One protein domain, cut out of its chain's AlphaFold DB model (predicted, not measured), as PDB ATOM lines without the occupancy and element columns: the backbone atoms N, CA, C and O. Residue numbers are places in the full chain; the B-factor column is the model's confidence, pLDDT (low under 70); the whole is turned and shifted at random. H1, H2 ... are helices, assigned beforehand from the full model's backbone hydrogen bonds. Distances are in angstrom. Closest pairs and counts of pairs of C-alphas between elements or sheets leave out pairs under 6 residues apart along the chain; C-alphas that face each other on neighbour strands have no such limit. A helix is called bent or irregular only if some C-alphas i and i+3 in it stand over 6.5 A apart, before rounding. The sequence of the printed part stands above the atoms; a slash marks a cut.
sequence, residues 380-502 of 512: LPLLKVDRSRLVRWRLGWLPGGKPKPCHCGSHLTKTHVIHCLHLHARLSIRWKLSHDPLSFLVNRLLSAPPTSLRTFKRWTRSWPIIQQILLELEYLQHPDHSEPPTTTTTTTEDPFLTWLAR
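AT A GLANCE: This is residues 380 to 502 of the 512 residues of an uncharacterized protein of Absidia glauca (UniProt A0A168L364). One long bent helix, H5, runs through the domain as its core, and short helices stand round it: H1 crosses its second arm, H5b, H6 folds back beside its first arm, H5a, and H2, H3 and H4 make a loose group on another side of H5b. A long link arches from the end of H5b back to H6, and its residues 485 to 493 stick out from the body. The printed part has 123 residues with six named helices, in the order H1, H2, H3, H4, H5, H6, and no named strand. The class is all helix, though only 60 of the 123 residues, under half, are in named elements. The whole is compact, with a radius of gyration of the C-alphas of 15.3 A, and flat, spanning 44 by 42 by 22 A.

IN THESE COORDINATES: The printed part begins at Leu 380, and H1 follows at residues 384 to 394, 15.5 A from first to last C-alpha; C-alpha 384 is at (24.255, -24.597, -37.589). H2 is residues 414 to 420, 10.0 A long. H3, residues 423 to 426, measures 5.1 A, and H4, residues 437 to 442, measures 8.7 A. H5, residues 453 to 477, was assigned as one helix by its hydrogen bonds but is bent: C-alphas 461 and 464 are 6.7 A apart, where about 5 A is found in a regular helix. Its arms are H5a, residues 453 to 461, 12.2 A long, and H5b, residues 464 to 477, 20.0 A long; residues 462 and 463 belong to neither. C-alpha 477 is at (20.814, -41.140, -46.104). H6 is residues 495 to 501, 10.1 A long, with C-alpha 501 at (8.500, -12.563, -34.240).

HOW THE PARTS SIT: H1 touches H5b, about perpendicular at 77 degrees; their closest C-alphas, those of Arg 389 and Leu 470, are 6.3 A apart, and H5b touches H1 with residues 467 to 470 alone. H1 is close to H4 but not clearly touching it, the closest C-alphas being those of Arg 394 and Ser 439 at 7.3 A. H2 touches no helix; the C-alphas of Ile 418 and His 424, its closest to H3, are 7.3 A apart. H2 and H5b are only just apart, their closest C-alphas at 8.1 A. H3 and H4 only just touch, with 3 pairs of C-alphas within 8 A, the closest being those of His 424 and Pro 437 at 5.9 A. H4 is close to H5b but not clearly touching it, at a steep tilt of 66 degrees, opposite ways; the closest C-alphas are those of Leu 438 and Ile 466, 7.5 A apart. The lines of H5a and H5b stand at a shallow tilt of 27 degrees. H6 touches H5a at a shallow tilt of 26 degrees, opposite ways, and the closest C-alphas, those of Phe 456 and Leu 500, are 6.6 A apart. H1 and H6 are apart. In H1, H2, H4, H5a, H5b and H6 every O i to N i+4 pair is within hydrogen-bond range; H3 is too short for such a pair, and its one O i to N i+3 pair is not within range.

THE WHOLE: The C-alphas farthest apart, those of Gly 409 and Thr 451, are 44.9 A apart, while those of Leu 380 and Arg 502, the first and last printed, are 12.9 A apart. The printed part has no cut. The links H1 to H2, 19 residues, and H5 to H6, 17 residues, are long. Residues 485 to 493 stand free; without them the body spans 44 by 37 by 20 A. The mean pLDDT of the printed part is 85.6, and the model's confidence is under 70 at residues 399 to 402 and 484 to 492.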
ATOM      1  N   LEU A 380      20.386 -15.496 -42.134       93.31
ATOM      2  CA  LEU A 380      19.330 -15.740 -41.165       93.31
ATOM      3  C   LEU A 380      19.911 -16.387 -39.903       93.31
ATOM      4  O   LEU A 380      20.820 -17.218 -40.031       93.31
ATOM      5  N   PRO A 381      19.396 -16.045 -38.712       92.06
ATOM      6  CA  PRO A 381      19.775 -16.703 -37.470       92.06
ATOM      7  C   PRO A 381      19.144 -18.098 -37.441       92.06
ATOM      8  O   PRO A 381      18.028 -18.295 -36.985       92.06
ATOM      9  N   LEU A 382      19.851 -19.061 -38.022       91.56
ATOM     10  CA  LEU A 382      19.489 -20.474 -38.051       91.56
ATOM     11  C   LEU A 382      20.474 -21.261 -37.188       91.56
ATOM     12  O   LEU A 382      21.666 -20.915 -37.134       91.56
ATOM     13  N   LEU A 383      20.020 -22.384 -36.633       89.94
ATOM     14  CA  LEU A 383      20.922 -23.387 -36.073       89.94
ATOM     15  C   LEU A 383      21.947 -23.834 -37.131       89.94
ATOM     16  O   LEU A 383      21.681 -23.851 -38.341       89.94
ATOM     17  N   LYS A 384      23.162 -24.183 -36.686       87.38
ATOM     18  CA  LYS A 384      24.255 -24.597 -37.589       87.38
ATOM     19  C   LYS A 384      23.843 -25.803 -38.442       87.38
ATOM     20  O   LYS A 384      24.137 -25.819 -39.640       87.38
ATOM     21  N   VAL A 385      23.129 -26.758 -37.842       87.38
ATOM     22  CA  VAL A 385      22.635 -27.981 -38.497       87.38
ATOM     23  C   VAL A 385      21.620 -27.671 -39.598       87.38
ATOM     24  O   VAL A 385      21.831 -28.074 -40.743       87.38
ATOM     25  N   ASP A 386      20.616 -26.838 -39.325       90.38
ATOM     26  CA  ASP A 386      19.571 -26.490 -40.298       90.38
ATOM     27  C   ASP A 386      20.119 -25.686 -41.470       90.38
ATOM     28  O   ASP A 386      19.835 -25.971 -42.638       90.38
ATOM     29  N   ARG A 387      21.004 -24.723 -41.183       92.19
ATOM     30  CA  ARG A 387      21.727 -23.999 -42.234       92.19
ATOM     31  C   ARG A 387      22.558 -24.953 -43.088       92.19
ATOM     32  O   ARG A 387      22.670 -24.762 -44.300       92.19
ATOM     33  N   SER A 388      23.171 -25.970 -42.480       89.88
ATOM     34  CA  SER A 388      23.931 -26.972 -43.222       89.88
ATOM     35  C   SER A 388      23.040 -27.787 -44.155       89.88
ATOM     36  O   SER A 388      23.350 -27.872 -45.346       89.88
ATOM     37  N   ARG A 389      21.911 -28.298 -43.653       91.19
ATOM     38  CA  ARG A 389      20.909 -29.053 -44.421       91.19
ATOM     39  C   ARG A 389      20.359 -28.237 -45.600       91.19
ATOM     40  O   ARG A 389      20.392 -28.704 -46.737       91.19
ATOM     41  N   LEU A 390      19.978 -26.978 -45.375       93.06
ATOM     42  CA  LEU A 390      19.483 -26.074 -46.425       93.06
ATOM     43  C   LEU A 390      20.517 -25.781 -47.517       93.06
ATOM     44  O   LEU A 390      20.190 -25.754 -48.706       93.06
ATOM     45  N   VAL A 391      21.772 -25.542 -47.132       92.44
ATOM     46  CA  VAL A 391      22.843 -25.319 -48.111       92.44
ATOM     47  C   VAL A 391      23.117 -26.593 -48.903       92.44
ATOM     48  O   VAL A 391      23.228 -26.504 -50.121       92.44
ATOM     49  N   ARG A 392      23.166 -27.766 -48.260       90.31
ATOM     50  CA  ARG A 392      23.316 -29.056 -48.957       90.31
ATOM     51  C   ARG A 392      22.192 -29.274 -49.974       90.31
ATOM     52  O   ARG A 392      22.491 -29.494 -51.148       90.31
ATOM     53  N   TRP A 393      20.937 -29.042 -49.580       91.12
ATOM     54  CA  TRP A 393      19.782 -29.090 -50.488       91.12
ATOM     55  C   TRP A 393      19.964 -28.197 -51.724       91.12
ATOM     56  O   TRP A 393      19.741 -28.632 -52.857       91.12
ATOM     57  N   ARG A 394      20.421 -26.951 -51.533       90.88
ATOM     58  CA  ARG A 394      20.687 -26.025 -52.647       90.88
ATOM     59  C   ARG A 394      21.824 -26.467 -53.551       90.88
ATOM     60  O   ARG A 394      21.733 -26.304 -54.763       90.88
ATOM     61  N   LEU A 395      22.881 -27.023 -52.974       89.38
ATOM     62  CA  LEU A 395      24.018 -27.549 -53.724       89.38
ATOM     63  C   LEU A 395      23.669 -28.836 -54.494       89.38
ATOM     64  O   LEU A 395      24.512 -29.344 -55.229       89.38
ATOM     65  N   GLY A 396      22.444 -29.359 -54.342       87.69
ATOM     66  CA  GLY A 396      22.043 -30.655 -54.884       87.69
ATOM     67  C   GLY A 396      22.731 -31.817 -54.169       87.69
ATOM     68  O   GLY A 396      22.749 -32.929 -54.685       87.69
ATOM     69  N   TRP A 397      23.326 -31.555 -53.004       84.25
ATOM     70  CA  TRP A 397      23.926 -32.574 -52.164       84.25
ATOM     71  C   TRP A 397      22.825 -33.107 -51.269       84.25
ATOM     72  O   TRP A 397      22.368 -32.428 -50.349       84.25
ATOM     73  N   LEU A 398      22.390 -34.327 -51.544       75.56
ATOM     74  CA  LEU A 398      21.685 -35.082 -50.523       75.56
ATOM     75  C   LEU A 398      22.654 -35.323 -49.356       75.56
ATOM     76  O   LEU A 398      23.869 -35.283 -49.577       75.56
ATOM     77  N   PRO A 399      22.157 -35.474 -48.120       59.53
ATOM     78  CA  PRO A 399      22.957 -35.358 -46.904       59.53
ATOM     79  C   PRO A 399      24.205 -36.255 -46.757       59.53
ATOM     80  O   PRO A 399      24.953 -36.033 -45.814       59.53
ATOM     81  N   GLY A 400      24.560 -37.103 -47.723       55.34
ATOM     82  CA  GLY A 400      25.892 -37.683 -47.853       55.34
ATOM     83  C   GLY A 400      26.091 -38.456 -49.156       55.34
ATOM     84  O   GLY A 400      25.159 -39.047 -49.680       55.34
ATOM     85  N   GLY A 401      27.335 -38.475 -49.644       62.12
ATOM     86  CA  GLY A 401      27.897 -39.494 -50.544       62.12
ATOM     87  C   GLY A 401      27.069 -39.954 -51.755       62.12
ATOM     88  O   GLY A 401      26.355 -39.186 -52.395       62.12
ATOM     89  N   LYS A 402      27.258 -41.228 -52.123       68.81
ATOM     90  CA  LYS A 402      26.489 -41.892 -53.183       68.81
ATOM     91  C   LYS A 402      25.025 -42.043 -52.726       68.81
ATOM     92  O   LYS A 402      24.815 -42.377 -51.557       68.81
ATOM     93  N   PRO A 403      24.033 -41.829 -53.610       71.94
ATOM     94  CA  PRO A 403      22.625 -42.035 -53.285       71.94
ATOM     95  C   PRO A 403      22.371 -43.415 -52.677       71.94
ATOM     96  O   PRO A 403      22.618 -44.427 -53.337       71.94
ATOM     97  N   LYS A 404      21.879 -43.460 -51.436       80.56
ATOM     98  CA  LYS A 404      21.374 -44.709 -50.854       80.56
ATOM     99  C   LYS A 404      19.990 -45.037 -51.431       80.56
ATOM    100  O   LYS A 404      19.327 -44.137 -51.966       80.56
ATOM    101  N   PRO A 405      19.560 -46.308 -51.392       84.25
ATOM    102  CA  PRO A 405      18.177 -46.642 -51.693       84.25
ATOM    103  C   PRO A 405      17.255 -46.007 -50.645       84.25
ATOM    104  O   PRO A 405      17.555 -45.990 -49.454       84.25
ATOM    105  N   CYS A 406      16.139 -45.458 -51.107       87.06
ATOM    106  CA  CYS A 406      15.016 -45.054 -50.278       87.06
ATOM    107  C   CYS A 406      14.276 -46.301 -49.764       87.06
ATOM    108  O   CYS A 406      14.389 -47.373 -50.357       87.06
ATOM    109  N   HIS A 407      13.442 -46.156 -48.731       85.50
ATOM    110  CA  HIS A 407      12.589 -47.241 -48.224       85.50
ATOM    111  C   HIS A 407      11.672 -47.853 -49.296       85.50
ATOM    112  O   HIS A 407      11.333 -49.025 -49.216       85.50
ATOM    113  N   CYS A 408      11.305 -47.093 -50.332       88.75
ATOM    114  CA  CYS A 408      10.520 -47.603 -51.459       88.75
ATOM    115  C   CYS A 408      11.369 -48.310 -52.545       88.75
ATOM    116  O   CYS A 408      10.882 -48.541 -53.648       88.75
ATOM    117  N   GLY A 409      12.664 -48.545 -52.302       86.00
ATOM    118  CA  GLY A 409      13.584 -49.251 -53.206       86.00
ATOM    119  C   GLY A 409      14.246 -48.405 -54.306       86.00
ATOM    120  O   GLY A 409      15.180 -48.867 -54.952       86.00
ATOM    121  N   SER A 410      13.822 -47.156 -54.524       88.00
ATOM    122  CA  SER A 410      14.414 -46.261 -55.539       88.00
ATOM    123  C   SER A 410      15.644 -45.506 -55.026       88.00
ATOM    124  O   SER A 410      15.764 -45.247 -53.834       88.00
ATOM    125  N   HIS A 411      16.542 -45.062 -55.913       85.94
ATOM    126  CA  HIS A 411      17.670 -44.212 -55.510       85.94
ATOM    127  C   HIS A 411      17.211 -42.840 -55.002       85.94
ATOM    128  O   HIS A 411      16.423 -42.147 -55.656       85.94
ATOM    129  N   LEU A 412      17.785 -42.403 -53.879       85.50
ATOM    130  CA  LEU A 412      17.583 -41.061 -53.345       85.50
ATOM    131  C   LEU A 412      18.133 -40.017 -54.326       85.50
ATOM    132  O   LEU A 412      19.322 -39.727 -54.390       85.50
ATOM    133  N   THR A 413      17.239 -39.441 -55.120       86.94
ATOM    134  CA  THR A 413      17.488 -38.269 -55.961       86.94
ATOM    135  C   THR A 413      16.561 -37.146 -55.521       86.94
ATOM    136  O   THR A 413      15.539 -37.385 -54.881       86.94
ATOM    137  N   LYS A 414      16.885 -35.896 -55.871       87.12
ATOM    138  CA  LYS A 414      16.050 -34.747 -55.494       87.12
ATOM    139  C   LYS A 414      14.612 -34.883 -56.009       87.12
ATOM    140  O   LYS A 414      13.672 -34.608 -55.274       87.12
ATOM    141  N   THR A 415      14.448 -35.339 -57.252       88.81
ATOM    142  CA  THR A 415      13.140 -35.603 -57.868       88.81
ATOM    143  C   THR A 415      12.411 -36.727 -57.144       88.81
ATOM    144  O   THR A 415      11.259 -36.550 -56.764       88.81
ATOM    145  N   HIS A 416      13.094 -37.843 -56.881       90.56
ATOM    146  CA  HIS A 416      12.515 -38.960 -56.145       90.56
ATOM    147  C   HIS A 416      12.007 -38.530 -54.763       90.56
ATOM    148  O   HIS A 416      10.858 -38.788 -54.426       90.56
ATOM    149  N   VAL A 417      12.822 -37.793 -54.008       90.69
ATOM    150  CA  VAL A 417      12.473 -37.248 -52.689       90.69
ATOM    151  C   VAL A 417      11.211 -36.385 -52.734       90.69
ATOM    152  O   VAL A 417      10.361 -36.501 -51.854       90.69
ATOM    153  N   ILE A 418      11.065 -35.535 -53.757       92.19
ATOM    154  CA  ILE A 418       9.892 -34.659 -53.903       92.19
ATOM    155  C   ILE A 418       8.600 -35.479 -53.993       92.19
ATOM    156  O   ILE A 418       7.601 -35.111 -53.366       92.19
ATOM    157  N   HIS A 419       8.635 -36.586 -54.736       92.75
ATOM    158  CA  HIS A 419       7.496 -37.483 -54.906       92.75
ATOM    159  C   HIS A 419       7.297 -38.404 -53.696       92.75
ATOM    160  O   HIS A 419       6.205 -38.429 -53.138       92.75
ATOM    161  N   CYS A 420       8.349 -39.101 -53.260       92.31
ATOM    162  CA  CYS A 420       8.301 -40.117 -52.208       92.31
ATOM    163  C   CYS A 420       7.925 -39.547 -50.838       92.31
ATOM    164  O   CYS A 420       7.216 -40.197 -50.081       92.31
ATOM    165  N   LEU A 421       8.376 -38.331 -50.514       92.25
ATOM    166  CA  LEU A 421       8.021 -37.659 -49.259       92.25
ATOM    167  C   LEU A 421       6.797 -36.745 -49.400       92.25
ATOM    168  O   LEU A 421       6.516 -35.952 -48.500       92.25
ATOM    169  N   HIS A 422       6.092 -36.807 -50.537       93.94
ATOM    170  CA  HIS A 422       4.907 -36.001 -50.837       93.94
ATOM    171  C   HIS A 422       5.092 -34.506 -50.522       93.94
ATOM    172  O   HIS A 422       4.224 -33.856 -49.927       93.94
ATOM    173  N   LEU A 423       6.233 -33.928 -50.927       95.19
ATOM    174  CA  LEU A 423       6.627 -32.584 -50.487       95.19
ATOM    175  C   LEU A 423       5.616 -31.501 -50.883       95.19
ATOM    176  O   LEU A 423       5.443 -30.525 -50.156       95.19
ATOM    177  N   HIS A 424       4.911 -31.682 -52.001       95.56
ATOM    178  CA  HIS A 424       3.827 -30.796 -52.428       95.56
ATOM    179  C   HIS A 424       2.692 -30.697 -51.408       95.56
ATOM    180  O   HIS A 424       2.264 -29.588 -51.075       95.56
ATOM    181  N   ALA A 425       2.233 -31.840 -50.894       94.88
ATOM    182  CA  ALA A 425       1.165 -31.897 -49.905       94.88
ATOM    183  C   ALA A 425       1.637 -31.297 -48.574       94.88
ATOM    184  O   ALA A 425       1.018 -30.363 -48.061       94.88
ATOM    185  N   ARG A 426       2.800 -31.744 -48.080       95.50
ATOM    186  CA  ARG A 426       3.374 -31.291 -46.800       95.50
ATOM    187  C   ARG A 426       3.612 -29.784 -46.763       95.50
ATOM    188  O   ARG A 426       3.255 -29.121 -45.797       95.50
ATOM    189  N   LEU A 427       4.171 -29.222 -47.834       94.50
ATOM    190  CA  LEU A 427       4.464 -27.789 -47.926       94.50
ATOM    191  C   LEU A 427       3.272 -26.951 -48.412       94.50
ATOM    192  O   LEU A 427       3.390 -25.728 -48.503       94.50
ATOM    193  N   SER A 428       2.132 -27.584 -48.714       93.31
ATOM    194  CA  SER A 428       0.928 -26.931 -49.246       93.31
ATOM    195  C   SER A 428       1.207 -26.107 -50.516       93.31
ATOM    196  O   SER A 428       0.745 -24.973 -50.665       93.31
ATOM    197  N   ILE A 429       1.993 -26.668 -51.442       93.44
ATOM    198  CA  ILE A 429       2.359 -26.042 -52.721       93.44
ATOM    199  C   ILE A 429       1.817 -26.886 -53.856       93.44
ATOM    200  O   ILE A 429       2.149 -28.060 -53.979       93.44
ATOM    201  N   ARG A 430       1.025 -26.271 -54.733       91.44
ATOM    202  CA  ARG A 430       0.487 -26.945 -55.919       91.44
ATOM    203  C   ARG A 430       1.617 -27.314 -56.883       91.44
ATOM    204  O   ARG A 430       2.474 -26.478 -57.159       91.44
ATOM    205  N   TRP A 431       1.561 -28.516 -57.454       89.19
ATOM    206  CA  TRP A 431       2.531 -29.000 -58.449       89.19
ATOM    207  C   TRP A 431       2.643 -28.079 -59.677       89.19
ATOM    208  O   TRP A 431       3.725 -27.893 -60.217       89.19
ATOM    209  N   LYS A 432       1.539 -27.416 -60.059       89.94
ATOM    210  CA  LYS A 432       1.506 -26.428 -61.153       89.94
ATOM    211  C   LYS A 432       2.353 -25.175 -60.884       89.94
ATOM    212  O   LYS A 432       2.706 -24.477 -61.823       89.94
ATOM    213  N   LEU A 433       2.644 -24.848 -59.617       89.62
ATOM    214  CA  LEU A 433       3.420 -23.651 -59.257       89.62
ATOM    215  C   LEU A 433       4.932 -23.885 -59.326       89.62
ATOM    216  O   LEU A 433       5.692 -22.946 -59.546       89.62
ATOM    217  N   SER A 434       5.381 -25.107 -59.056       90.62
ATOM    218  CA  SER A 434       6.790 -25.487 -59.102       90.62
ATOM    219  C   SER A 434       6.901 -27.002 -59.065       90.62
ATOM    220  O   SER A 434       6.145 -27.630 -58.342       90.62
ATOM    221  N   HIS A 435       7.881 -27.579 -59.755       89.69
ATOM    222  CA  HIS A 435       8.227 -28.998 -59.607       89.69
ATOM    223  C   HIS A 435       9.129 -29.272 -58.391       89.69
ATOM    224  O   HIS A 435       9.346 -30.425 -58.045       89.69
ATOM    225  N   ASP A 436       9.665 -28.230 -57.743       91.94
ATOM    226  CA  ASP A 436      10.532 -28.328 -56.564       91.94
ATOM    227  C   ASP A 436       9.989 -27.415 -55.448       91.94
ATOM    228  O   ASP A 436      10.416 -26.259 -55.302       91.94
ATOM    229  N   PRO A 437       9.011 -27.905 -54.663       94.38
ATOM    230  CA  PRO A 437       8.281 -27.087 -53.697       94.38
ATOM    231  C   PRO A 437       9.186 -26.573 -52.570       94.38
ATOM    232  O   PRO A 437       9.000 -25.451 -52.089       94.38
ATOM    233  N   LEU A 438      10.205 -27.346 -52.181       94.06
ATOM    234  CA  LEU A 438      11.148 -26.940 -51.145       94.06
ATOM    235  C   LEU A 438      12.065 -25.814 -51.640       94.06
ATOM    236  O   LEU A 438      12.150 -24.774 -50.984       94.06
ATOM    237  N   SER A 439      12.698 -25.946 -52.813       92.81
ATOM    238  CA  SER A 439      13.517 -24.849 -53.359       92.81
ATOM    239  C   SER A 439      12.681 -23.595 -53.631       92.81
ATOM    240  O   SER A 439      13.142 -22.486 -53.357       92.81
ATOM    241  N   PHE A 440      11.432 -23.756 -54.082       93.19
ATOM    242  CA  PHE A 440      10.500 -22.644 -54.266       93.19
ATOM    243  C   PHE A 440      10.279 -21.841 -52.975       93.19
ATOM    244  O   PHE A 440      10.361 -20.609 -53.000       93.19
ATOM    245  N   LEU A 441      10.044 -22.503 -51.834       93.19
ATOM    246  CA  LEU A 441       9.926 -21.809 -50.543       93.19
ATOM    247  C   LEU A 441      11.244 -21.202 -50.103       93.19
ATOM    248  O   LEU A 441      11.288 -20.042 -49.701       93.19
ATOM    249  N   VAL A 442      12.330 -21.960 -50.211       92.81
ATOM    250  CA  VAL A 442      13.654 -21.522 -49.773       92.81
ATOM    251  C   VAL A 442      14.118 -20.282 -50.560       92.81
ATOM    252  O   VAL A 442      14.779 -19.405 -50.000       92.81
ATOM    253  N   ASN A 443      13.723 -20.130 -51.831       93.31
ATOM    254  CA  ASN A 443      13.929 -18.910 -52.629       93.31
ATOM    255  C   ASN A 443      13.120 -17.703 -52.136       93.31
ATOM    256  O   ASN A 443      13.482 -16.558 -52.414       93.31
ATOM    257  N   ARG A 444      12.072 -17.927 -51.349       92.38
ATOM    258  CA  ARG A 444      11.245 -16.883 -50.736       92.38
ATOM    259  C   ARG A 444      11.624 -16.585 -49.286       92.38
ATOM    260  O   ARG A 444      10.963 -15.746 -48.681       92.38
ATOM    261  N   LEU A 445      12.679 -17.215 -48.739       91.44
ATOM    262  CA  LEU A 445      13.193 -16.852 -47.409       91.44
ATOM    263  C   LEU A 445      13.422 -15.342 -47.326       91.44
ATOM    264  O   LEU A 445      13.947 -14.711 -48.254       91.44
ATOM    265  N   LEU A 446      13.004 -14.791 -46.195       89.50
ATOM    266  CA  LEU A 446      12.997 -13.365 -45.935       89.50
ATOM    267  C   LEU A 446      14.426 -12.859 -45.724       89.50
ATOM    268  O   LEU A 446      15.274 -13.551 -45.174       89.50
ATOM    269  N   SER A 447      14.703 -11.637 -46.176       87.00
ATOM    270  CA  SER A 447      15.992 -10.971 -45.909       87.00
ATOM    271  C   SER A 447      15.955 -10.092 -44.651       87.00
ATOM    272  O   SER A 447      17.001  -9.638 -44.200       87.00
ATOM    273  N   ALA A 448      14.762  -9.842 -44.108       87.88
ATOM    274  CA  ALA A 448      14.493  -9.068 -42.901       87.88
ATOM    275  C   ALA A 448      13.218  -9.619 -42.229       87.88
ATOM    276  O   ALA A 448      12.414 -10.234 -42.939       87.88
ATOM    277  N   PRO A 449      13.010  -9.411 -40.914       87.69
ATOM    278  CA  PRO A 449      11.800  -9.882 -40.246       87.69
ATOM    279  C   PRO A 449      10.544  -9.310 -40.921       87.69
ATOM    280  O   PRO A 449      10.553  -8.133 -41.309       87.69
ATOM    281  N   PRO A 450       9.483 -10.115 -41.098       89.38
ATOM    282  CA  PRO A 450       8.281  -9.678 -41.788       89.38
ATOM    283  C   PRO A 450       7.515  -8.655 -40.945       89.38
ATOM    284  O   PRO A 450       7.450  -8.764 -39.728       89.38
ATOM    285  N   THR A 451       6.890  -7.686 -41.608       86.75
ATOM    286  CA  THR A 451       5.901  -6.785 -40.990       86.75
ATOM    287  C   THR A 451       4.475  -7.317 -41.141       86.75
ATOM    288  O   THR A 451       3.597  -7.019 -40.343       86.75
ATOM    289  N   SER A 452       4.230  -8.137 -42.166       89.31
ATOM    290  CA  SER A 452       2.917  -8.714 -42.455       89.31
ATOM    291  C   SER A 452       2.644  -9.951 -41.597       89.31
ATOM    292  O   SER A 452       3.342 -10.962 -41.727       89.31
ATOM    293  N   LEU A 453       1.548  -9.922 -40.830       88.25
ATOM    294  CA  LEU A 453       1.070 -11.065 -40.041       88.25
ATOM    295  C   LEU A 453       0.806 -12.307 -40.910       88.25
ATOM    296  O   LEU A 453       1.085 -13.428 -40.494       88.25
ATOM    297  N   ARG A 454       0.333 -12.127 -42.151       90.44
ATOM    298  CA  ARG A 454       0.145 -13.229 -43.112       90.44
ATOM    299  C   ARG A 454       1.468 -13.916 -43.447       90.44
ATOM    300  O   ARG A 454       1.529 -15.141 -43.520       90.44
ATOM    301  N   THR A 455       2.522 -13.129 -43.657       90.12
ATOM    302  CA  THR A 455       3.859 -13.661 -43.954       90.12
ATOM    303  C   THR A 455       4.457 -14.352 -42.733       90.12
ATOM    304  O   THR A 455       5.006 -15.440 -42.883       90.12
ATOM    305  N   PHE A 456       4.294 -13.764 -41.543       91.38
ATOM    306  CA  PHE A 456       4.662 -14.393 -40.274       91.38
ATOM    307  C   PHE A 456       3.978 -15.757 -40.116       91.38
ATOM    308  O   PHE A 456       4.661 -16.774 -40.143       91.38
ATOM    309  N   LYS A 457       2.635 -15.804 -40.095       91.31
ATOM    310  CA  LYS A 457       1.855 -17.044 -39.920       91.31
ATOM    311  C   LYS A 457       2.247 -18.126 -40.929       91.31
ATOM    312  O   LYS A 457       2.364 -19.297 -40.573       91.31
ATOM    313  N   ARG A 458       2.485 -17.741 -42.190       92.62
ATOM    314  CA  ARG A 458       2.949 -18.666 -43.230       92.62
ATOM    315  C   ARG A 458       4.297 -19.290 -42.872       92.62
ATOM    316  O   ARG A 458       4.423 -20.505 -42.958       92.62
ATOM    317  N   TRP A 459       5.291 -18.485 -42.504       93.00
ATOM    318  CA  TRP A 459       6.624 -18.990 -42.170       93.00
ATOM    319  C   TRP A 459       6.647 -19.762 -40.852       93.00
ATOM    320  O   TRP A 459       7.278 -20.812 -40.819       93.00
ATOM    321  N   THR A 460       5.897 -19.336 -39.834       92.56
ATOM    322  CA  THR A 460       5.736 -20.080 -38.573       92.56
ATOM    323  C   THR A 460       5.165 -21.477 -38.815       92.56
ATOM    324  O   THR A 460       5.629 -22.439 -38.218       92.56
ATOM    325  N   ARG A 461       4.212 -21.623 -39.749       92.44
ATOM    326  CA  ARG A 461       3.682 -22.936 -40.150       92.44
ATOM    327  C   ARG A 461       4.657 -23.736 -41.019       92.44
ATOM    328  O   ARG A 461       4.797 -24.939 -40.838       92.44
ATOM    329  N   SER A 462       5.274 -23.109 -42.021       93.44
ATOM    330  CA  SER A 462       6.100 -23.826 -43.003       93.44
ATOM    331  C   SER A 462       7.479 -24.222 -42.471       93.44
ATOM    332  O   SER A 462       8.032 -25.208 -42.949       93.44
ATOM    333  N   TRP A 463       8.052 -23.468 -41.531       94.31
ATOM    334  CA  TRP A 463       9.426 -23.676 -41.065       94.31
ATOM    335  C   TRP A 463       9.645 -25.022 -40.354       94.31
ATOM    336  O   TRP A 463      10.517 -25.760 -40.820       94.31
ATOM    337  N   PRO A 464       8.816 -25.434 -39.372       94.25
ATOM    338  CA  PRO A 464       8.952 -26.754 -38.748       94.25
ATOM    339  C   PRO A 464       8.819 -27.902 -39.756       94.25
ATOM    340  O   PRO A 464       9.546 -28.887 -39.694       94.25
ATOM    341  N   ILE A 465       7.940 -27.752 -40.755       95.50
ATOM    342  CA  ILE A 465       7.762 -28.751 -41.821       95.50
ATOM    343  C   ILE A 465       9.033 -28.860 -42.677       95.50
ATOM    344  O   ILE A 465       9.441 -29.962 -43.035       95.50
ATOM    345  N   ILE A 466       9.674 -27.730 -42.998       94.88
ATOM    346  CA  ILE A 466      10.950 -27.710 -43.729       94.88
ATOM    347  C   ILE A 466      12.046 -28.407 -42.916       94.88
ATOM    348  O   ILE A 466      12.765 -29.231 -43.479       94.88
ATOM    349  N   GLN A 467      12.173 -28.094 -41.624       93.44
ATOM    350  CA  GLN A 467      13.148 -28.742 -40.740       93.44
ATOM    351  C   GLN A 467      12.921 -30.253 -40.694       93.44
ATOM    352  O   GLN A 467      13.858 -31.011 -40.934       93.44
ATOM    353  N   GLN A 468      11.672 -30.682 -40.511       93.94
ATOM    354  CA  GLN A 468      11.299 -32.092 -40.468       93.94
ATOM    355  C   GLN A 468      11.624 -32.827 -41.779       93.94
ATOM    356  O   GLN A 468      12.228 -33.894 -41.746       93.94
ATOM    357  N   ILE A 469      11.298 -32.249 -42.942       93.81
ATOM    358  CA  ILE A 469      11.659 -32.831 -44.250       93.81
ATOM    359  C   ILE A 469      13.177 -32.997 -44.367       93.81
ATOM    360  O   ILE A 469      13.662 -34.031 -44.820       93.81
ATOM    361  N   LEU A 470      13.944 -31.971 -43.992       92.31
ATOM    362  CA  LEU A 470      15.401 -32.007 -44.086       92.31
ATOM    363  C   LEU A 470      16.025 -33.015 -43.113       92.31
ATOM    364  O   LEU A 470      17.043 -33.615 -43.449       92.31
ATOM    365  N   LEU A 471      15.422 -33.195 -41.939       90.94
ATOM    366  CA  LEU A 471      15.827 -34.184 -40.949       90.94
ATOM    367  C   LEU A 471      15.522 -35.611 -41.422       90.94
ATOM    368  O   LEU A 471      16.406 -36.460 -41.390       90.94
ATOM    369  N   GLU A 472      14.321 -35.868 -41.944       91.06
ATOM    370  CA  GLU A 472      13.966 -37.159 -42.552       91.06
ATOM    371  C   GLU A 472      14.925 -37.529 -43.686       91.06
ATOM    372  O   GLU A 472      15.355 -38.674 -43.789       91.06
ATOM    373  N   LEU A 473      15.325 -36.554 -44.508       89.31
ATOM    374  CA  LEU A 473      16.336 -36.778 -45.538       89.31
ATOM    375  C   LEU A 473      17.694 -37.172 -44.966       89.31
ATOM    376  O   LEU A 473      18.391 -37.978 -45.581       89.31
ATOM    377  N   GLU A 474      18.077 -36.609 -43.820       88.50
ATOM    378  CA  GLU A 474      19.298 -36.997 -43.118       88.50
ATOM    379  C   GLU A 474      19.229 -38.465 -42.697       88.50
ATOM    380  O   GLU A 474      20.134 -39.216 -43.041       88.50
ATOM    381  N   TYR A 475      18.134 -38.882 -42.054       87.94
ATOM    382  CA  TYR A 475      17.922 -40.264 -41.614       87.94
ATOM    383  C   TYR A 475      17.869 -41.257 -42.779       87.94
ATOM    384  O   TYR A 475      18.488 -42.316 -42.717       87.94
ATOM    385  N   LEU A 476      17.206 -40.898 -43.884       86.44
ATOM    386  CA  LEU A 476      17.168 -41.725 -45.096       86.44
ATOM    387  C   LEU A 476      18.568 -42.002 -45.655       86.44
ATOM    388  O   LEU A 476      18.854 -43.091 -46.147       86.44
ATOM    389  N   GLN A 477      19.454 -41.010 -45.592       82.62
ATOM    390  CA  GLN A 477      20.814 -41.140 -46.104       82.62
ATOM    391  C   GLN A 477      21.788 -41.699 -45.047       82.62
ATOM    392  O   GLN A 477      22.786 -42.342 -45.389       82.62
ATOM    393  N   HIS A 478      21.502 -41.496 -43.765       83.56
ATOM    394  CA  HIS A 478      22.313 -41.900 -42.622       83.56
ATOM    395  C   HIS A 478      21.410 -42.476 -41.520       83.56
ATOM    396  O   HIS A 478      21.040 -41.740 -40.608       83.56
ATOM    397  N   PRO A 479      21.071 -43.778 -41.581       80.75
ATOM    398  CA  PRO A 479      20.219 -44.414 -40.572       80.75
ATOM    399  C   PRO A 479      20.787 -44.310 -39.152       80.75
ATOM    400  O   PRO A 479      20.040 -44.082 -38.211       80.75
ATOM    401  N   ASP A 480      22.115 -44.364 -39.023       81.75
ATOM    402  CA  ASP A 480      22.830 -44.237 -37.743       81.75
ATOM    403  C   ASP A 480      23.004 -42.776 -37.288       81.75
ATOM    404  O   ASP A 480      23.797 -42.481 -36.392       81.75
ATOM    405  N   HIS A 481      22.340 -41.819 -37.944       82.12
ATOM    406  CA  HIS A 481      22.414 -40.419 -37.546       82.12
ATOM    407  C   HIS A 481      21.807 -40.238 -36.155       82.12
ATOM    408  O   HIS A 481      20.603 -40.345 -35.978       82.12
ATOM    409  N   SER A 482      22.629 -39.886 -35.175       80.25
ATOM    410  CA  SER A 482      22.155 -39.345 -33.906       80.25
ATOM    411  C   SER A 482      22.198 -37.822 -33.973       80.25
ATOM    412  O   SER A 482      23.266 -37.249 -34.238       80.25
ATOM    413  N   GLU A 483      21.081 -37.145 -33.704       77.38
ATOM    414  CA  GLU A 483      21.172 -35.717 -33.415       77.38
ATOM    415  C   GLU A 483      22.028 -35.529 -32.150       77.38
ATOM    416  O   GLU A 483      21.877 -36.283 -31.185       77.38
ATOM    417  N   PRO A 484      22.976 -34.575 -32.147       66.12
ATOM    418  CA  PRO A 484      23.737 -34.288 -30.942       66.12
ATOM    419  C   PRO A 484      22.749 -33.927 -29.828       66.12
ATOM    420  O   PRO A 484      21.822 -33.163 -30.105       66.12
ATOM    421  N   PRO A 485      22.928 -34.439 -28.595       53.19
ATOM    422  CA  PRO A 485      22.025 -34.133 -27.499       53.19
ATOM    423  C   PRO A 485      21.957 -32.617 -27.345       53.19
ATOM    424  O   PRO A 485      22.942 -31.959 -26.994       53.19
ATOM    425  N   THR A 486      20.799 -32.048 -27.669       49.66
ATOM    426  CA  THR A 486      20.447 -30.677 -27.324       49.66
ATOM    427  C   THR A 486      20.605 -30.604 -25.821       49.66
ATOM    428  O   THR A 486      19.911 -31.328 -25.116       49.66
ATOM    429  N   THR A 487      21.563 -29.814 -25.333       38.28
ATOM    430  CA  THR A 487      21.828 -29.636 -23.902       38.28
ATOM    431  C   THR A 487      20.503 -29.467 -23.166       38.28
ATOM    432  O   THR A 487      19.823 -28.449 -23.279       38.28
ATOM    433  N   THR A 488      20.114 -30.528 -22.476       39.34
ATOM    434  CA  THR A 488      18.904 -30.673 -21.688       39.34
ATOM    435  C   THR A 488      19.011 -29.709 -20.521       39.34
ATOM    436  O   THR A 488      19.813 -29.980 -19.637       39.34
ATOM    437  N   THR A 489      18.290 -28.573 -20.551       36.22
ATOM    438  CA  THR A 489      17.651 -27.875 -19.391       36.22
ATOM    439  C   THR A 489      17.163 -26.440 -19.658       36.22
ATOM    440  O   THR A 489      16.752 -25.754 -18.726       36.22
ATOM    441  N   THR A 490      17.112 -25.930 -20.890       37.53
ATOM    442  CA  THR A 490      16.407 -24.652 -21.121       37.53
ATOM    443  C   THR A 490      15.747 -24.653 -22.483       37.53
ATOM    444  O   THR A 490      16.406 -24.939 -23.481       37.53
ATOM    445  N   THR A 491      14.448 -24.362 -22.505       47.00
ATOM    446  CA  THR A 491      13.599 -24.098 -23.670       47.00
ATOM    447  C   THR A 491      14.349 -23.226 -24.678       47.00
ATOM    448  O   THR A 491      14.325 -22.003 -24.597       47.00
ATOM    449  N   THR A 492      15.109 -23.837 -25.585       54.44
ATOM    450  CA  THR A 492      15.890 -23.080 -26.561       54.44
ATOM    451  C   THR A 492      14.941 -22.801 -27.706       54.44
ATOM    452  O   THR A 492      14.709 -23.661 -28.554       54.44
ATOM    453  N   GLU A 493      14.317 -21.629 -27.665       77.00
ATOM    454  CA  GLU A 493      13.472 -21.150 -28.748       77.00
ATOM    455  C   GLU A 493      14.233 -21.239 -30.080       77.00
ATOM    456  O   GLU A 493      15.424 -20.918 -30.160       77.00
ATOM    457  N   ASP A 494      13.552 -21.698 -31.132       88.00
ATOM    458  CA  ASP A 494      14.139 -21.753 -32.468       88.00
ATOM    459  C   ASP A 494      14.564 -20.328 -32.887       88.00
ATOM    460  O   ASP A 494      13.717 -19.431 -32.975       88.00
ATOM    461  N   PRO A 495      15.858 -20.095 -33.190       92.12
ATOM    462  CA  PRO A 495      16.378 -18.749 -33.419       92.12
ATOM    463  C   PRO A 495      15.752 -18.074 -34.645       92.12
ATOM    464  O   PRO A 495      15.675 -16.842 -34.704       92.12
ATOM    465  N   PHE A 496      15.278 -18.855 -35.619       92.19
ATOM    466  CA  PHE A 496      14.578 -18.333 -36.781       92.19
ATOM    467  C   PHE A 496      13.171 -17.881 -36.410       92.19
ATOM    468  O   PHE A 496      12.765 -16.801 -36.839       92.19
ATOM    469  N   LEU A 497      12.442 -18.659 -35.604       91.44
ATOM    470  CA  LEU A 497      11.101 -18.294 -35.140       91.44
ATOM    471  C   LEU A 497      11.132 -17.074 -34.209       91.44
ATOM    472  O   LEU A 497      10.350 -16.144 -34.419       91.44
ATOM    473  N   THR A 498      12.085 -17.007 -33.272       91.56
ATOM    474  CA  THR A 498      12.291 -15.822 -32.421       91.56
ATOM    475  C   THR A 498      12.613 -14.590 -33.273       91.56
ATOM    476  O   THR A 498      12.027 -13.518 -33.108       91.56
ATOM    477  N   TRP A 499      13.488 -14.731 -34.275       92.88
ATOM    478  CA  TRP A 499      13.789 -13.648 -35.214       92.88
ATOM    479  C   TRP A 499      12.580 -13.230 -36.063       92.88
ATOM    480  O   TRP A 499      12.417 -12.040 -36.357       92.88
ATOM    481  N   LEU A 500      11.726 -14.181 -36.446       90.69
ATOM    482  CA  LEU A 500      10.517 -13.939 -37.230       90.69
ATOM    483  C   LEU A 500       9.505 -13.085 -36.448       90.69
ATOM    484  O   LEU A 500       8.855 -12.226 -37.044       90.69
ATOM    485  N   ALA A 501       9.411 -13.284 -35.129       88.06
ATOM    486  CA  ALA A 501       8.500 -12.563 -34.240       88.06
ATOM    487  C   ALA A 501       8.947 -11.123 -33.912       88.06
ATOM    488  O   ALA A 501       8.133 -10.307 -33.492       88.06
ATOM    489  N   ARG A 502      10.213 -10.764 -34.171       85.94
ATOM    490  CA  ARG A 502      10.859  -9.519 -33.697       85.94
ATOM    491  C   ARG A 502      10.195  -8.196 -34.114       85.94
ATOM    492  O   ARG A 502      10.558  -7.148 -33.593       85.94
TER     493      ARG A 502